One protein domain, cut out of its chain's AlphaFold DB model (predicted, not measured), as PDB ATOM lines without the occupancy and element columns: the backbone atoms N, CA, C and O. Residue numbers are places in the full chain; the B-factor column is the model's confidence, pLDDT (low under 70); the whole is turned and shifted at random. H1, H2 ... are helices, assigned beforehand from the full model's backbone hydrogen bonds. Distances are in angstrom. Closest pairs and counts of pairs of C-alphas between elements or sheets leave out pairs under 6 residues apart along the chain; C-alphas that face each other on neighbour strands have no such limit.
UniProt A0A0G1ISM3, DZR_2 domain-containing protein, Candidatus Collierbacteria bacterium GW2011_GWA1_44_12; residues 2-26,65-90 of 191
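This is residues 2 to 26 and 65 to 90 of the 191 residues of the protein "DZR_2 domain-containing protein" of Candidatus Collierbacteria bacterium GW2011_GWA1_44_12 (UniProt A0A0G1ISM3). This small domain has little regular structure: helix H2 makes one side, the short H3 folds back to pack on it, and the looped stretch of residues 2 to 17 leads into a one-turn helix, H1, on another side. The printed part has 51 residues, of which 20 are in the three named helices, H1, H2, H3 along the chain; the class is all helix, with no named strand. It is compact, with a radius of gyration of the C-alphas of 9.8 A and spans of 29 by 21 by 18 A.

Find C-alpha 65 at (16.504, 7.402, 32.432); from there H2, residues 65 to 75, runs 15.0 A to C-alpha 75 at (5.337, 11.319, 41.727). H3 is residues 82 to 86, 6.1 A long. Look back to C-alpha 18 at (7.925, 12.279, 20.286) for H1, residues 18 to 21, 5.0 A long.

H2 and H3 touch, the closest C-alphas, those of Ala 70 and Ile 82, being 6.6 A apart. H1 is close to H2 but not clearly touching, at 7.2 A between C-alphas 20 and 66, the closest pair. H1 is likewise close to H3 but not clearly touching, at 7.2 A between C-alphas 21 and 86, the closest pair. In H2 and H3 every O i to N i+4 pair is within hydrogen-bond range; H1 is too short for such a pair.

The farthest C-alphas, of Tyr 2 and Ile 26, are 30.7 A apart. Residues 27 to 64 are not printed, and C-alphas 26 and 65 are 12.5 A apart across this cut. The H2 to H3 link is short. Mean pLDDT of the printed part is 91.6; residue 2 is under 70.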
ATOM      1  N   TYR A   2       4.804  28.736  33.292       66.62
ATOM      2  CA  TYR A   2       6.138  28.249  32.925       66.62
ATOM      3  C   TYR A   2       6.014  27.294  31.724       66.62
ATOM      4  O   TYR A   2       4.986  26.616  31.623       66.62
ATOM      5  N   PRO A   3       6.991  27.262  30.802       80.00
ATOM      6  CA  PRO A   3       6.943  26.359  29.657       80.00
ATOM      7  C   PRO A   3       6.971  24.899  30.131       80.00
ATOM      8  O   PRO A   3       7.712  24.554  31.050       80.00
ATOM      9  N   LYS A   4       6.151  24.038  29.511       88.12
ATOM     10  CA  LYS A   4       6.244  22.584  29.710       88.12
ATOM     11  C   LYS A   4       7.552  22.104  29.079       88.12
ATOM     12  O   LYS A   4       7.774  22.379  27.900       88.12
ATOM     13  N   LEU A   5       8.387  21.413  29.849       94.25
ATOM     14  CA  LEU A   5       9.662  20.859  29.389       94.25
ATOM     15  C   LEU A   5       9.578  19.334  29.317       94.25
ATOM     16  O   LEU A   5       9.011  18.707  30.210       94.25
ATOM     17  N   CYS A   6      10.170  18.750  28.276       96.75
ATOM     18  CA  CYS A   6      10.278  17.301  28.127       96.75
ATOM     19  C   CYS A   6      11.178  16.709  29.220       96.75
ATOM     20  O   CYS A   6      12.324  17.139  29.361       96.75
ATOM     21  N   VAL A   7      10.705  15.682  29.928       95.69
ATOM     22  CA  VAL A   7      11.455  15.006  31.004       95.69
ATOM     23  C   VAL A   7      12.719  14.290  30.514       95.69
ATOM     24  O   VAL A   7      13.640  14.098  31.298       95.69
ATOM     25  N   GLY A   8      12.786  13.921  29.228       95.88
ATOM     26  CA  GLY A   8      13.951  13.248  28.644       95.88
ATOM     27  C   GLY A   8      15.020  14.200  28.098       95.88
ATOM     28  O   GLY A   8      16.203  14.023  28.361       95.88
ATOM     29  N   CYS A   9      14.628  15.224  27.327       96.62
ATOM     30  CA  CYS A   9      15.585  16.091  26.616       96.62
ATOM     31  C   CYS A   9      15.475  17.588  26.936       96.62
ATOM     32  O   CYS A   9      16.214  18.384  26.359       96.62
ATOM     33  N   GLY A  10      14.528  18.001  27.783       96.00
ATOM     34  CA  GLY A  10      14.336  19.401  28.177       96.00
ATOM     35  C   GLY A  10      13.763  20.323  27.094       96.00
ATOM     36  O   GLY A  10      13.734  21.534  27.288       96.00
ATOM     37  N   SER A  11      13.302  19.794  25.955       95.88
ATOM     38  CA  SER A  11      12.681  20.614  24.904       95.88
ATOM     39  C   SER A  11      11.347  21.202  25.367       95.88
ATOM     40  O   SER A  11      10.568  20.502  26.014       95.88
ATOM     41  N   GLU A  12      11.047  22.440  24.978       94.56
ATOM     42  CA  GLU A  12       9.759  23.079  25.268       94.56
ATOM     43  C   GLU A  12       8.599  22.471  24.458       94.56
ATOM     44  O   GLU A  12       8.771  22.056  23.311       94.56
ATOM     45  N   GLY A  13       7.400  22.463  25.050       90.81
ATOM     46  CA  GLY A  13       6.126  22.165  24.384       90.81
ATOM     47  C   GLY A  13       5.323  21.055  25.063       90.81
ATOM     48  O   GLY A  13       4.163  21.260  25.417       90.81
ATOM     49  N   GLU A  14       5.948  19.904  25.306       92.25
ATOM     50  CA  GLU A  14       5.314  18.709  25.876       92.25
ATOM     51  C   GLU A  14       6.179  18.110  26.985       92.25
ATOM     52  O   GLU A  14       7.405  18.177  26.930       92.25
ATOM     53  N   SER A  15       5.544  17.476  27.974       94.81
ATOM     54  CA  SER A  15       6.253  16.815  29.079       94.81
ATOM     55  C   SER A  15       7.002  15.550  28.655       94.81
ATOM     56  O   SER A  15       7.940  15.144  29.329       94.81
ATOM     57  N   LEU A  16       6.649  14.955  27.515       96.12
ATOM     58  CA  LEU A  16       7.407  13.890  26.864       96.12
ATOM     59  C   LEU A  16       7.242  14.045  25.354       96.12
ATOM     60  O   LEU A  16       6.167  13.789  24.820       96.12
ATOM     61  N   CYS A  17       8.296  14.492  24.674       96.00
ATOM     62  CA  CYS A  17       8.245  14.725  23.234       96.00
ATOM     63  C   CYS A  17       8.320  13.411  22.442       96.00
ATOM     64  O   CYS A  17       8.834  12.401  22.930       96.00
ATOM     65  N   ASN A  18       7.894  13.448  21.174       95.31
ATOM     66  CA  ASN A  18       7.925  12.279  20.286       95.31
ATOM     67  C   ASN A  18       9.296  11.595  20.226       95.31
ATOM     68  O   ASN A  18       9.361  10.382  20.348       95.31
ATOM     69  N   LYS A  19      10.384  12.372  20.118       96.31
ATOM     70  CA  LYS A  19      11.744  11.823  20.016       96.31
ATOM     71  C   LYS A  19      12.130  10.996  21.241       96.31
ATOM     72  O   LYS A  19      12.693   9.928  21.075       96.31
ATOM     73  N   CYS A  20      11.829  11.492  22.442       96.88
ATOM     74  CA  CYS A  20      12.117  10.780  23.687       96.88
ATOM     75  C   CYS A  20      11.183   9.590  23.893       96.88
ATOM     76  O   CYS A  20      11.619   8.560  24.392       96.88
ATOM     77  N   PHE A  21       9.913   9.709  23.497       95.62
ATOM     78  CA  PHE A  21       8.993   8.578  23.541       95.62
ATOM     79  C   PHE A  21       9.465   7.428  22.638       95.62
ATOM     80  O   PHE A  21       9.443   6.272  23.045       95.62
ATOM     81  N   ASP A  22       9.893   7.737  21.412       95.38
ATOM     82  CA  ASP A  22      10.262   6.722  20.418       95.38
ATOM     83  C   ASP A  22      11.560   5.979  20.790       95.38
ATOM     84  O   ASP A  22      11.867   4.940  20.208       95.38
ATOM     85  N   THR A  23      12.313   6.491  21.770       95.50
ATOM     86  CA  THR A  23      13.524   5.864  22.315       95.50
ATOM     87  C   THR A  23      13.295   5.119  23.628       95.50
ATOM     88  O   THR A  23      14.255   4.549  24.141       95.50
ATOM     89  N   LEU A  24      12.078   5.131  24.189       93.69
ATOM     90  CA  LEU A  24      11.815   4.459  25.462       93.69
ATOM     91  C   LEU A  24      12.063   2.958  25.345       93.69
ATOM     92  O   LEU A  24      11.556   2.281  24.448       93.69
ATOM     93  N   THR A  25      12.793   2.428  26.315       93.06
ATOM     94  CA  THR A  25      13.096   1.003  26.388       93.06
ATOM     95  C   THR A  25      11.869   0.230  26.869       93.06
ATOM     96  O   THR A  25      11.452   0.365  28.020       93.06
ATOM     97  N   ILE A  26      11.287  -0.603  26.005       90.12
ATOM     98  CA  ILE A  26      10.193  -1.515  26.375       90.12
ATOM     99  C   ILE A  26      10.731  -2.571  27.345       90.12
ATOM    100  O   ILE A  26      11.825  -3.100  27.144       90.12
ATOM    101  N   GLU A  65      16.465   6.126  31.716       93.75
ATOM    102  CA  GLU A  65      16.504   7.402  32.432       93.75
ATOM    103  C   GLU A  65      15.278   8.280  32.142       93.75
ATOM    104  O   GLU A  65      14.787   8.966  33.039       93.75
ATOM    105  N   THR A  66      14.733   8.231  30.920       95.25
ATOM    106  CA  THR A  66      13.538   9.009  30.560       95.25
ATOM    107  C   THR A  66      12.303   8.440  31.250       95.25
ATOM    108  O   THR A  66      11.456   9.199  31.723       95.25
ATOM    109  N   VAL A  67      12.205   7.111  31.361       93.00
ATOM    110  CA  VAL A  67      11.137   6.445  32.125       93.00
ATOM    111  C   VAL A  67      11.226   6.823  33.600       93.00
ATOM    112  O   VAL A  67      10.210   7.159  34.209       93.00
ATOM    113  N   ASN A  68      12.431   6.809  34.173       91.38
ATOM    114  CA  ASN A  68      12.654   7.201  35.560       91.38
ATOM    115  C   ASN A  68      12.248   8.664  35.807       91.38
ATOM    116  O   ASN A  68      11.448   8.935  36.704       91.38
ATOM    117  N   ALA A  69      12.699   9.581  34.945       93.06
ATOM    118  CA  ALA A  69      12.350  10.995  35.012       93.06
ATOM    119  C   ALA A  69      10.837  11.230  34.870       93.06
ATOM    120  O   ALA A  69      10.266  12.043  35.592       93.06
ATOM    121  N   ALA A  70      10.162  10.484  33.991       92.94
ATOM    122  CA  ALA A  70       8.713  10.556  33.830       92.94
ATOM    123  C   ALA A  70       7.954  10.056  35.075       92.94
ATOM    124  O   ALA A  70       6.956  10.655  35.484       92.94
ATOM    125  N   ILE A  71       8.437   8.984  35.713       89.94
ATOM    126  CA  ILE A  71       7.881   8.474  36.973       89.94
ATOM    127  C   ILE A  71       8.082   9.485  38.107       89.94
ATOM    128  O   ILE A  71       7.172   9.688  38.918       89.94
ATOM    129  N   ASP A  72       9.238  10.138  38.170       89.94
ATOM    130  CA  ASP A  72       9.523  11.158  39.177       89.94
ATOM    131  C   ASP A  72       8.696  12.429  38.961       89.94
ATOM    132  O   ASP A  72       8.112  12.954  39.914       89.94
ATOM    133  N   ASP A  73       8.542  12.876  37.716       91.38
ATOM    134  CA  ASP A  73       7.674  13.998  37.356       91.38
ATOM    135  C   ASP A  73       6.201  13.702  37.699       91.38
ATOM    136  O   ASP A  73       5.486  14.546  38.247       91.38
ATOM    137  N   LEU A  74       5.764  12.450  37.529       90.19
ATOM    138  CA  LEU A  74       4.461  11.998  38.013       90.19
ATOM    139  C   LEU A  74       4.375  11.997  39.549       90.19
ATOM    140  O   LEU A  74       3.354  12.370  40.122       90.19
ATOM    141  N   LYS A  75       5.401  11.531  40.265       86.19
ATOM    142  CA  LYS A  75       5.337  11.319  41.727       86.19
ATOM    143  C   LYS A  75       5.561  12.577  42.551       86.19
ATOM    144  O   LYS A  75       4.997  12.662  43.648       86.19
ATOM    145  N   PHE A  76       6.392  13.482  42.053       86.69
ATOM    146  CA  PHE A  76       6.917  14.637  42.776       86.69
ATOM    147  C   PHE A  76       6.707  15.952  42.019       86.69
ATOM    148  O   PHE A  76       6.542  16.984  42.663       86.69
ATOM    149  N   GLY A  77       6.654  15.915  40.683       86.06
ATOM    150  CA  GLY A  77       6.234  17.049  39.846       86.06
ATOM    151  C   GLY A  77       4.711  17.212  39.750       86.06
ATOM    152  O   GLY A  77       4.224  18.236  39.273       86.06
ATOM    153  N   PHE A  78       3.947  16.226  40.239       90.06
ATOM    154  CA  PHE A  78       2.480  16.162  40.186       90.06
ATOM    155  C   PHE A  78       1.908  16.217  38.758       90.06
ATOM    156  O   PHE A  78       0.738  16.562  38.559       90.06
ATOM    157  N   ASN A  79       2.715  15.858  37.758       90.50
ATOM    158  CA  ASN A  79       2.346  15.980  36.358       90.50
ATOM    159  C   ASN A  79       1.540  14.768  35.870       90.50
ATOM    160  O   ASN A  79       2.084  13.796  35.356       90.50
ATOM    161  N   LYS A  80       0.213  14.828  36.006       91.81
ATOM    162  CA  LYS A  80      -0.696  13.754  35.556       91.81
ATOM    163  C   LYS A  80      -0.681  13.543  34.037       91.81
ATOM    164  O   LYS A  80      -0.966  12.441  33.577       91.81
ATOM    165  N   GLU A  81      -0.333  14.578  33.273       91.38
ATOM    166  CA  GLU A  81      -0.331  14.567  31.802       91.38
ATOM    167  C   GLU A  81       0.716  13.604  31.230       91.38
ATOM    168  O   GLU A  81       0.618  13.199  30.076       91.38
ATOM    169  N   ILE A  82       1.709  13.202  32.028       91.81
ATOM    170  CA  ILE A  82       2.738  12.261  31.587       91.81
ATOM    171  C   ILE A  82       2.171  10.853  31.342       91.81
ATOM    172  O   ILE A  82       2.645  10.157  30.452       91.81
ATOM    173  N   VAL A  83       1.113  10.446  32.061       92.12
ATOM    174  CA  VAL A  83       0.500   9.110  31.926       92.12
ATOM    175  C   VAL A  83      -0.035   8.865  30.510       92.12
ATOM    176  O   VAL A  83       0.407   7.904  29.879       92.12
ATOM    177  N   PRO A  84      -0.928   9.705  29.942       91.88
ATOM    178  CA  PRO A  84      -1.401   9.492  28.576       91.88
ATOM    179  C   PRO A  84      -0.283   9.595  27.529       91.88
ATOM    180  O   PRO A  84      -0.369   8.910  26.513       91.88
ATOM    181  N   LEU A  85       0.773  10.383  27.768       93.06
ATOM    182  CA  LEU A  85       1.925  10.459  26.861       93.06
ATOM    183  C   LEU A  85       2.728   9.155  26.857       93.06
ATOM    184  O   LEU A  85       3.037   8.636  25.787       93.06
ATOM    185  N   MET A  86       3.009   8.594  28.036       91.19
ATOM    186  CA  MET A  86       3.681   7.298  28.163       91.19
ATOM    187  C   MET A  86       2.815   6.147  27.655       91.19
ATOM    188  O   MET A  86       3.337   5.148  27.193       91.19
ATOM    189  N   MET A  87       1.491   6.269  27.688       90.38
ATOM    190  CA  MET A  87       0.583   5.206  27.247       90.38
ATOM    191  C   MET A  87       0.044   5.409  25.827       90.38
ATOM    192  O   MET A  87      -0.845   4.672  25.408       90.38
ATOM    193  N   ARG A  88       0.553   6.382  25.057       86.44
ATOM    194  CA  ARG A  88      -0.059   6.791  23.775       86.44
ATOM    195  C   ARG A  88      -0.178   5.672  22.732       86.44
ATOM    196  O   ARG A  88      -1.111   5.694  21.939       86.44
ATOM    197  N   ASN A  89       0.742   4.702  22.757       83.31
ATOM    198  CA  ASN A  89       0.749   3.531  21.870       83.31
ATOM    199  C   ASN A  89       0.441   2.229  22.621       83.31
ATOM    200  O   ASN A  89       0.657   1.140  22.090       83.31
ATOM    201  N   PHE A  90      -0.017   2.323  23.870       83.56
ATOM    202  CA  PHE A  90      -0.375   1.146  24.637       83.56
ATOM    203  C   PHE A  90      -1.696   0.580  24.117       83.56
ATOM    204  O   PHE A  90      -2.736   1.231  24.185       83.56
TER     205      PHE A  90